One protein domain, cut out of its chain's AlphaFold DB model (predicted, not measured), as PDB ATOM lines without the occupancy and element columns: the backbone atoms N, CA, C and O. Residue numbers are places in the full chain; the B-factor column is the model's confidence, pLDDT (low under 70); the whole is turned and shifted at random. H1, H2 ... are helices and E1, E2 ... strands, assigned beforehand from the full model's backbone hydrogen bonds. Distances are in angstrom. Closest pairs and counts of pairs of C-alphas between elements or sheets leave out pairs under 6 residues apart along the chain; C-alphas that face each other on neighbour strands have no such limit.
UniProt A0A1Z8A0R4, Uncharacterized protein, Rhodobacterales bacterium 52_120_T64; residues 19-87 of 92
ATOM      1  N   LEU A  19     164.951 117.675 147.102       84.19
ATOM      2  CA  LEU A  19     164.712 116.421 147.815       84.19
ATOM      3  C   LEU A  19     163.444 115.698 147.333       84.19
ATOM      4  O   LEU A  19     163.466 114.482 147.180       84.19
ATOM      5  N   MET A  20     162.361 116.430 147.058       83.81
ATOM      6  CA  MET A  20     161.120 115.850 146.536       83.81
ATOM      7  C   MET A  20     161.342 115.231 145.155       83.81
ATOM      8  O   MET A  20     160.903 114.112 144.914       83.81
ATOM      9  N   GLY A  21     162.079 115.920 144.277       85.00
ATOM     10  CA  GLY A  21     162.466 115.378 142.972       85.00
ATOM     11  C   GLY A  21     163.228 114.061 143.095       85.00
ATOM     12  O   GLY A  21     162.862 113.078 142.463       85.00
ATOM     13  N   CYS A  22     164.216 114.013 143.993       85.12
ATOM     14  CA  CYS A  22     164.993 112.803 144.262       85.12
ATOM     15  C   CYS A  22     164.118 111.633 144.750       85.12
ATOM     16  O   CYS A  22     164.273 110.503 144.287       85.12
ATOM     17  N   VAL A  23     163.171 111.896 145.657       87.62
ATOM     18  CA  VAL A  23     162.236 110.871 146.148       87.62
ATOM     19  C   VAL A  23     161.339 110.354 145.021       87.62
ATOM     20  O   VAL A  23     161.165 109.145 144.893       87.62
ATOM     21  N   LEU A  24     160.800 111.242 144.181       87.88
ATOM     22  CA  LEU A  24     159.977 110.856 143.032       87.88
ATOM     23  C   LEU A  24     160.767 110.022 142.011       87.88
ATOM     24  O   LEU A  24     160.279 108.991 141.545       87.88
ATOM     25  N   ASP A  25     162.003 110.417 141.705       87.12
ATOM     26  CA  ASP A  25     162.886 109.653 140.820       87.12
ATOM     27  C   ASP A  25     163.163 108.252 141.389       87.12
ATOM     28  O   ASP A  25     163.062 107.259 140.670       87.12
ATOM     29  N   LEU A  26     163.437 108.142 142.695       88.12
ATOM     30  CA  LEU A  26     163.658 106.853 143.354       88.12
ATOM     31  C   LEU A  26     162.426 105.941 143.271       88.12
ATOM     32  O   LEU A  26     162.561 104.757 142.956       88.12
ATOM     33  N   LEU A  27     161.235 106.481 143.546       87.69
ATOM     34  CA  LEU A  27     159.985 105.716 143.531       87.69
ATOM     35  C   LEU A  27     159.596 105.258 142.118       87.69
ATOM     36  O   LEU A  27     159.024 104.186 141.961       87.69
ATOM     37  N   SER A  28     159.949 106.028 141.091       88.69
ATOM     38  CA  SER A  28     159.589 105.758 139.690       88.69
ATOM     39  C   SER A  28     160.654 104.993 138.895       88.69
ATOM     40  O   SER A  28     160.586 104.900 137.664       88.69
ATOM     41  N   ASN A  29     161.680 104.459 139.563       88.56
ATOM     42  CA  ASN A  29     162.781 103.766 138.893       88.56
ATOM     43  C   ASN A  29     162.469 102.347 138.433       88.56
ATOM     44  O   ASN A  29     163.184 101.833 137.575       88.56
ATOM     45  N   ASN A  30     161.403 101.742 138.945       89.56
ATOM     46  CA  ASN A  30     161.047 100.373 138.609       89.56
ATOM     47  C   ASN A  30     159.735 100.335 137.816       89.56
ATOM     48  O   ASN A  30     158.835 101.121 138.113       89.56
ATOM     49  N   PRO A  31     159.607  99.424 136.834       91.88
ATOM     50  CA  PRO A  31     158.315  99.103 136.245       91.88
ATOM     51  C   PRO A  31     157.330  98.638 137.323       91.88
ATOM     52  O   PRO A  31     157.694  97.856 138.203       91.88
ATOM     53  N   GLU A  32     156.088  99.099 137.236       91.56
ATOM     54  CA  GLU A  32     155.010  98.739 138.154       91.56
ATOM     55  C   GLU A  32     154.028  97.793 137.454       91.56
ATOM     56  O   GLU A  32     153.525  98.094 136.370       91.56
ATOM     57  N   GLN A  33     153.753  96.636 138.061       93.44
ATOM     58  CA  GLN A  33     152.720  95.720 137.575       93.44
ATOM     59  C   GLN A  33     151.349  96.228 138.029       93.44
ATOM     60  O   GLN A  33     151.083  96.258 139.229       93.44
ATOM     61  N   ILE A  34     150.478  96.587 137.083       91.88
ATOM     62  CA  ILE A  34     149.141  97.123 137.389       91.88
ATOM     63  C   ILE A  34     148.086  96.010 137.386       91.88
ATOM     64  O   ILE A  34     147.286  95.910 138.312       91.88
ATOM     65  N   ASP A  35     148.099  95.161 136.357       93.00
ATOM     66  CA  ASP A  35     147.211  93.998 136.195       93.00
ATOM     67  C   ASP A  35     147.899  92.944 135.308       93.00
ATOM     68  O   ASP A  35     149.002  93.191 134.824       93.00
ATOM     69  N   GLN A  36     147.295  91.777 135.073       89.88
ATOM     70  CA  GLN A  36     147.817  90.766 134.150       89.88
ATOM     71  C   GLN A  36     148.145  91.393 132.788       89.88
ATOM     72  O   GLN A  36     147.300  92.017 132.158       89.88
ATOM     73  N   GLU A  37     149.401  91.237 132.358       90.06
ATOM     74  CA  GLU A  37     149.933  91.766 131.091       90.06
ATOM     75  C   GLU A  37     149.982  93.306 130.973       90.06
ATOM     76  O   GLU A  37     150.410  93.825 129.940       90.06
ATOM     77  N   ILE A  38     149.635  94.052 132.031       92.12
ATOM     78  CA  ILE A  38     149.711  95.519 132.071       92.12
ATOM     79  C   ILE A  38     150.847  95.958 132.997       92.12
ATOM     80  O   ILE A  38     150.791  95.785 134.218       92.12
ATOM     81  N   VAL A  39     151.865  96.578 132.400       94.31
ATOM     82  CA  VAL A  39     153.031  97.136 133.096       94.31
ATOM     83  C   VAL A  39     153.113  98.631 132.818       94.31
ATOM     84  O   VAL A  39     153.067  99.054 131.663       94.31
ATOM     85  N   ALA A  40     153.261  99.426 133.874       92.94
ATOM     86  CA  ALA A  40     153.488 100.860 133.792       92.94
ATOM     87  C   ALA A  40     154.974 101.185 133.990       92.94
ATOM     88  O   ALA A  40     155.649 100.615 134.847       92.94
ATOM     89  N   THR A  41     155.490 102.132 133.209       93.06
ATOM     90  CA  THR A  41     156.864 102.638 133.331       93.06
ATOM     91  C   THR A  41     156.884 104.150 133.193       93.06
ATOM     92  O   THR A  41     156.242 104.699 132.297       93.06
ATOM     93  N   MET A  42     157.674 104.824 134.029       91.69
ATOM     94  CA  MET A  42     157.915 106.257 133.893       91.69
ATOM     95  C   MET A  42     159.054 106.510 132.899       91.69
ATOM     96  O   MET A  42     160.192 106.094 133.131       91.69
ATOM     97  N   ASN A  43     158.747 107.201 131.803       89.75
ATOM     98  CA  ASN A  43     159.715 107.504 130.753       89.75
ATOM     99  C   ASN A  43     160.526 108.765 131.072       89.75
ATOM    100  O   ASN A  43     160.026 109.713 131.673       89.75
ATOM    101  N   GLU A  44     161.778 108.786 130.624       89.25
ATOM    102  CA  GLU A  44     162.643 109.960 130.731       89.25
ATOM    103  C   GLU A  44     162.454 110.923 129.557       89.25
ATOM    104  O   GLU A  44     162.342 110.520 128.396       89.25
ATOM    105  N   PHE A  45     162.565 112.217 129.846       87.19
ATOM    106  CA  PHE A  45     162.828 113.232 128.836       87.19
ATOM    107  C   PHE A  45     164.283 113.110 128.371       87.19
ATOM    108  O   PHE A  45     165.206 113.541 129.065       87.19
ATOM    109  N   ILE A  46     164.501 112.542 127.180       80.38
ATOM    110  CA  ILE A  46     165.842 112.207 126.657       80.38
ATOM    111  C   ILE A  46     166.795 113.412 126.678       80.38
ATOM    112  O   ILE A  46     167.966 113.258 127.024       80.38
ATOM    113  N   ALA A  47     166.291 114.605 126.346       84.12
ATOM    114  CA  ALA A  47     167.088 115.828 126.270       84.12
ATOM    115  C   ALA A  47     167.697 116.254 127.619       84.12
ATOM    116  O   ALA A  47     168.767 116.855 127.633       84.12
ATOM    117  N   ILE A  48     167.048 115.924 128.741       87.69
ATOM    118  CA  ILE A  48     167.478 116.347 130.084       87.69
ATOM    119  C   ILE A  48     167.782 115.197 131.042       87.69
ATOM    120  O   ILE A  48     168.246 115.458 132.149       87.69
ATOM    121  N   ARG A  49     167.540 113.942 130.635       87.56
ATOM    122  CA  ARG A  49     167.764 112.731 131.450       87.56
ATOM    123  C   ARG A  49     167.072 112.796 132.817       87.56
ATOM    124  O   ARG A  49     167.634 112.397 133.831       87.56
ATOM    125  N   LYS A  50     165.852 113.336 132.837       87.25
ATOM    126  CA  LYS A  50     164.983 113.415 134.019       87.25
ATOM    127  C   LYS A  50     163.606 112.857 133.688       87.25
ATOM    128  O   LYS A  50     163.163 112.970 132.545       87.25
ATOM    129  N   LYS A  51     162.926 112.295 134.687       88.06
ATOM    130  CA  LYS A  51     161.543 111.798 134.573       88.06
ATOM    131  C   LYS A  51     160.506 112.854 134.946       88.06
ATOM    132  O   LYS A  51     159.411 112.863 134.396       88.06
ATOM    133  N   TYR A  52     160.865 113.768 135.845       87.81
ATOM    134  CA  TYR A  52     159.973 114.818 136.331       87.81
ATOM    135  C   TYR A  52     160.448 116.212 135.932       87.81
ATOM    136  O   TYR A  52     161.639 116.521 135.967       87.81
ATOM    137  N   LEU A  53     159.473 117.065 135.615       87.81
ATOM    138  CA  LEU A  53     159.637 118.505 135.448       87.81
ATOM    139  C   LEU A  53     159.147 119.185 136.731       87.81
ATOM    140  O   LEU A  53     157.952 119.152 137.047       87.81
ATOM    141  N   LEU A  54     160.084 119.739 137.499       86.31
ATOM    142  CA  LEU A  54     159.807 120.398 138.785       86.31
ATOM    143  C   LEU A  54     159.531 121.895 138.602       86.31
ATOM    144  O   LEU A  54     158.956 122.553 139.468       86.31
ATOM    145  N   GLU A  55     159.963 122.425 137.469       87.25
ATOM    146  CA  GLU A  55     159.745 123.774 137.000       87.25
ATOM    147  C   GLU A  55     158.298 123.947 136.525       87.25
ATOM    148  O   GLU A  55     157.603 122.986 136.180       87.25
ATOM    149  N   ARG A  56     157.830 125.197 136.476       87.56
ATOM    150  CA  ARG A  56     156.503 125.493 135.933       87.56
ATOM    151  C   ARG A  56     156.472 125.101 134.465       87.56
ATOM    152  O   ARG A  56     157.357 125.488 133.705       87.56
ATOM    153  N   ASN A  57     155.471 124.326 134.071       91.06
ATOM    154  CA  ASN A  57     155.354 123.846 132.703       91.06
ATOM    155  C   ASN A  57     153.899 123.690 132.275       91.06
ATOM    156  O   ASN A  57     153.000 123.550 133.106       91.06
ATOM    157  N   TYR A  58     153.699 123.686 130.962       92.56
ATOM    158  CA  TYR A  58     152.468 123.246 130.321       92.56
ATOM    159  C   TYR A  58     152.798 122.357 129.121       92.56
ATOM    160  O   TYR A  58     153.899 122.419 128.572       92.56
ATOM    161  N   LEU A  59     151.834 121.531 128.723       94.69
ATOM    162  CA  LEU A  59     151.934 120.620 127.587       94.69
ATOM    163  C   LEU A  59     150.964 121.072 126.491       94.69
ATOM    164  O   LEU A  59     149.773 121.231 126.765       94.69
ATOM    165  N   SER A  60     151.457 121.251 125.266       95.69
ATOM    166  CA  SER A  60     150.618 121.327 124.064       95.69
ATOM    167  C   SER A  60     150.703 120.027 123.267       95.69
ATOM    168  O   SER A  60     151.732 119.351 123.256       95.69
ATOM    169  N   LEU A  61     149.593 119.670 122.617       96.31
ATOM    170  CA  LEU A  61     149.513 118.547 121.687       96.31
ATOM    171  C   LEU A  61     149.250 119.094 120.288       96.31
ATOM    172  O   LEU A  61     148.243 119.766 120.063       96.31
ATOM    173  N   GLU A  62     150.149 118.796 119.359       97.06
ATOM    174  CA  GLU A  62     150.122 119.316 117.994       97.06
ATOM    175  C   GLU A  62     150.103 118.148 116.998       97.06
ATOM    176  O   GLU A  62     151.128 117.506 116.758       97.06
ATOM    177  N   PRO A  63     148.931 117.806 116.436       96.31
ATOM    178  CA  PRO A  63     148.839 116.821 115.367       96.31
ATOM    179  C   PRO A  63     149.522 117.322 114.093       96.31
ATOM    180  O   PRO A  63     149.457 118.512 113.783       96.31
ATOM    181  N   ASP A  64     150.107 116.413 113.315       95.75
ATOM    182  CA  ASP A  64     150.666 116.734 112.000       95.75
ATOM    183  C   ASP A  64     149.966 116.024 110.831       95.75
ATOM    184  O   ASP A  64     149.057 115.207 110.997       95.75
ATOM    185  N   ASP A  65     150.407 116.350 109.616       95.00
ATOM    186  CA  ASP A  65     149.885 115.822 108.352       95.00
ATOM    187  C   ASP A  65     150.155 114.322 108.144       95.00
ATOM    188  O   ASP A  65     149.552 113.697 107.270       95.00
ATOM    189  N   ARG A  66     151.027 113.719 108.960       93.19
ATOM    190  CA  ARG A  66     151.371 112.290 108.927       93.19
ATOM    191  C   ARG A  66     150.624 111.485 109.988       93.19
ATOM    192  O   ARG A  66     150.937 110.312 110.186       93.19
ATOM    193  N   GLY A  67     149.662 112.099 110.680       92.50
ATOM    194  CA  GLY A  67     148.900 111.458 111.750       92.50
ATOM    195  C   GLY A  67     149.727 111.188 113.008       92.50
ATOM    196  O   GLY A  67     149.346 110.338 113.811       92.50
ATOM    197  N   ARG A  68     150.864 111.875 113.174       95.25
ATOM    198  CA  ARG A  68     151.632 111.872 114.422       95.25
ATOM    199  C   ARG A  68     151.080 112.945 115.351       95.25
ATOM    200  O   ARG A  68     150.478 113.919 114.898       95.25
ATOM    201  N   VAL A  69     151.327 112.787 116.646       95.69
ATOM    202  CA  VAL A  69     151.031 113.813 117.652       95.69
ATOM    203  C   VAL A  69     152.339 114.257 118.286       95.69
ATOM    204  O   VAL A  69     153.089 113.434 118.807       95.69
ATOM    205  N   TRP A  70     152.617 115.553 118.214       96.50
ATOM    206  CA  TRP A  70     153.763 116.184 118.851       96.50
ATOM    207  C   TRP A  70     153.365 116.639 120.250       96.50
ATOM    208  O   TRP A  70     152.436 117.425 120.421       96.50
ATOM    209  N   GLU A  71     154.060 116.117 121.249       95.06
ATOM    210  CA  GLU A  71     153.903 116.443 122.659       95.06
ATOM    211  C   GLU A  71     154.973 117.463 123.031       95.06
ATOM    212  O   GLU A  71     156.162 117.142 123.045       95.06
ATOM    213  N   ASN A  72     154.562 118.695 123.310       95.44
ATOM    214  CA  ASN A  72     155.459 119.826 123.506       95.44
ATOM    215  C   ASN A  72     155.348 120.353 124.939       95.44
ATOM    216  O   ASN A  72     154.410 121.080 125.281       95.44
ATOM    217  N   TRP A  73     156.321 120.012 125.786       94.44
ATOM    218  CA  TRP A  73     156.434 120.582 127.128       94.44
ATOM    219  C   TRP A  73     157.189 121.903 127.071       94.44
ATOM    220  O   TRP A  73     158.392 121.961 126.808       94.44
ATOM    221  N   ASN A  74     156.461 122.970 127.368       93.88
ATOM    222  CA  ASN A  74     157.000 124.306 127.534       93.88
ATOM    223  C   ASN A  74     157.342 124.489 129.007       93.88
ATOM    224  O   ASN A  74     156.445 124.512 129.852       93.88
ATOM    225  N   VAL A  75     158.633 124.582 129.307       92.12
ATOM    226  CA  VAL A  75     159.156 124.599 130.674       92.12
ATOM    227  C   VAL A  75     159.783 125.954 130.948       92.12
ATOM    228  O   VAL A  75     160.606 126.445 130.179       92.12
ATOM    229  N   GLU A  76     159.391 126.580 132.048       89.94
ATOM    230  CA  GLU A  76     159.949 127.866 132.433       89.94
ATOM    231  C   GLU A  76     161.452 127.756 132.724       89.94
ATOM    232  O   GLU A  76     161.894 126.893 133.478       89.94
ATOM    233  N   GLY A  77     162.232 128.665 132.136       89.94
ATOM    234  CA  GLY A  77     163.687 128.713 132.287       89.94
ATOM    235  C   GLY A  77     164.460 127.820 131.313       89.94
ATOM    236  O   GLY A  77     165.687 127.868 131.314       89.94
ATOM    237  N   PHE A  78     163.779 127.035 130.474       91.56
ATOM    238  CA  PHE A  78     164.422 126.243 129.429       91.56
ATOM    239  C   PHE A  78     164.480 127.052 128.127       91.56
ATOM    240  O   PHE A  78     163.517 127.729 127.768       91.56
ATOM    241  N   GLU A  79     165.605 126.981 127.411       90.56
ATOM    242  CA  GLU A  79     165.785 127.690 126.130       90.56
ATOM    243  C   GLU A  79     165.000 127.047 124.978       90.56
ATOM    244  O   GLU A  79     164.687 127.708 123.988       90.56
ATOM    245  N   SER A  80     164.685 125.758 125.097       91.94
ATOM    246  CA  SER A  80     163.994 124.981 124.076       91.94
ATOM    247  C   SER A  80     162.853 124.156 124.662       91.94
ATOM    248  O   SER A  80     162.875 123.736 125.821       91.94
ATOM    249  N   VAL A  81     161.842 123.926 123.825       93.75
ATOM    250  CA  VAL A  81     160.710 123.048 124.130       93.75
ATOM    251  C   VAL A  81     161.205 121.605 124.196       93.75
ATOM    252  O   VAL A  81     161.971 121.159 123.338       93.75
ATOM    253  N   LEU A  82     160.761 120.864 125.210       93.81
ATOM    254  CA  LEU A  82     161.002 119.429 125.280       93.81
ATOM    255  C   LEU A  82     159.911 118.722 124.485       93.81
ATOM    256  O   LEU A  82     158.737 118.798 124.846       93.81
ATOM    257  N   THR A  83     160.303 118.031 123.419       93.88
ATOM    258  CA  THR A  83     159.359 117.419 122.483       93.88
ATOM    259  C   THR A  83     159.502 115.903 122.444       93.88
ATOM    260  O   THR A  83     160.613 115.376 122.333       93.88
ATOM    261  N   LYS A  84     158.367 115.201 122.453       92.31
ATOM    262  CA  LYS A  84     158.251 113.778 122.108       92.31
ATOM    263  C   LYS A  84     157.178 113.613 121.030       92.31
ATOM    264  O   LYS A  84     156.232 114.386 120.964       92.31
ATOM    265  N   VAL A  85     157.343 112.627 120.152       93.25
ATOM    266  CA  VAL A  85     156.406 112.372 119.049       93.25
ATOM    267  C   VAL A  85     155.757 111.006 119.247       93.25
ATOM    268  O   VAL A  85     156.460 109.994 119.290       93.25
ATOM    269  N   ILE A  86     154.424 110.966 119.335       92.25
ATOM    270  CA  ILE A  86     153.652 109.723 119.229       92.25
ATOM    271  C   ILE A  86     153.438 109.422 117.752       92.25
ATOM    272  O   ILE A  86     152.916 110.244 116.991       92.25
ATOM    273  N   HIS A  87     153.805 108.209 117.360       92.25
ATOM    274  CA  HIS A  87     153.535 107.685 116.031       92.25
ATOM    275  C   HIS A  87     152.197 106.938 116.007       92.25
ATOM    276  O   HIS A  87     151.858 106.264 116.984       92.25
TER     277      HIS A  87
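AT A GLANCE: This is residues 19 to 87 of the 92 residues of an uncharacterized protein of Rhodobacterales bacterium 52_120_T64 (UniProt A0A1Z8A0R4). A three-stranded sheet of E3, E4 and E5 makes one side of a loose, open shape, and helix H1 with the small hairpin E1 and E2 makes the other. The long loop of residues 41 to 56 runs between the two sides. The printed part has 69 residues with one named helix and five named strands, in the order H1 E1 E2 E3 E4 E5; both sheets are antiparallel, and the class is mixed, helices and strands. It is loose, with a radius of gyration of the C-alphas of 14.4 A, and flat, spanning 36 by 33 by 17 A.

HOW THE PARTS SIT: Begin at E4, residues 69 to 75, the inner strand of a meander, each strand the antiparallel neighbour of the one before. On one edge is E3, residues 57 to 63, at 160 degrees to E4 in a hairpin; look for N 62 and O 70, 2.9 A apart. On the other edge is E5, residues 82 to 86, at 163 degrees to E4, also in a hairpin, with N 71 and O 84 at 2.8 A. Apart from E4 and E5 stand E1, residues 32 to 35, and E2, residues 38 to 40, which form an antiparallel hairpin at 152 degrees, with N 40 and O 32 at 2.8 A. H1, residues 19 to 27, is not on the larger sheet, and E2 and E3 are apart. In H1 every O i to N i+4 pair is within hydrogen-bond range.

IN THESE COORDINATES: Find C-alpha 57 at (155.354, 123.846, 132.703); from there E3 runs 19.8 A. E4 spans 18.8 A, and E5 runs 13.6 A to C-alpha 86 at (153.652, 109.723, 119.229). H1 starts at C-alpha 19, (164.712, 116.421, 147.815), and spans 12.5 A; E1 and E2 are shorter.

THE WHOLE: The two C-alphas farthest apart are those of Leu 19 and Asp 65, at 42.2 A. The printed part has no cut. The link from E2 to E3, 16 residues, is long. The mean pLDDT of the printed part is 90.9, and no printed residue is under 70.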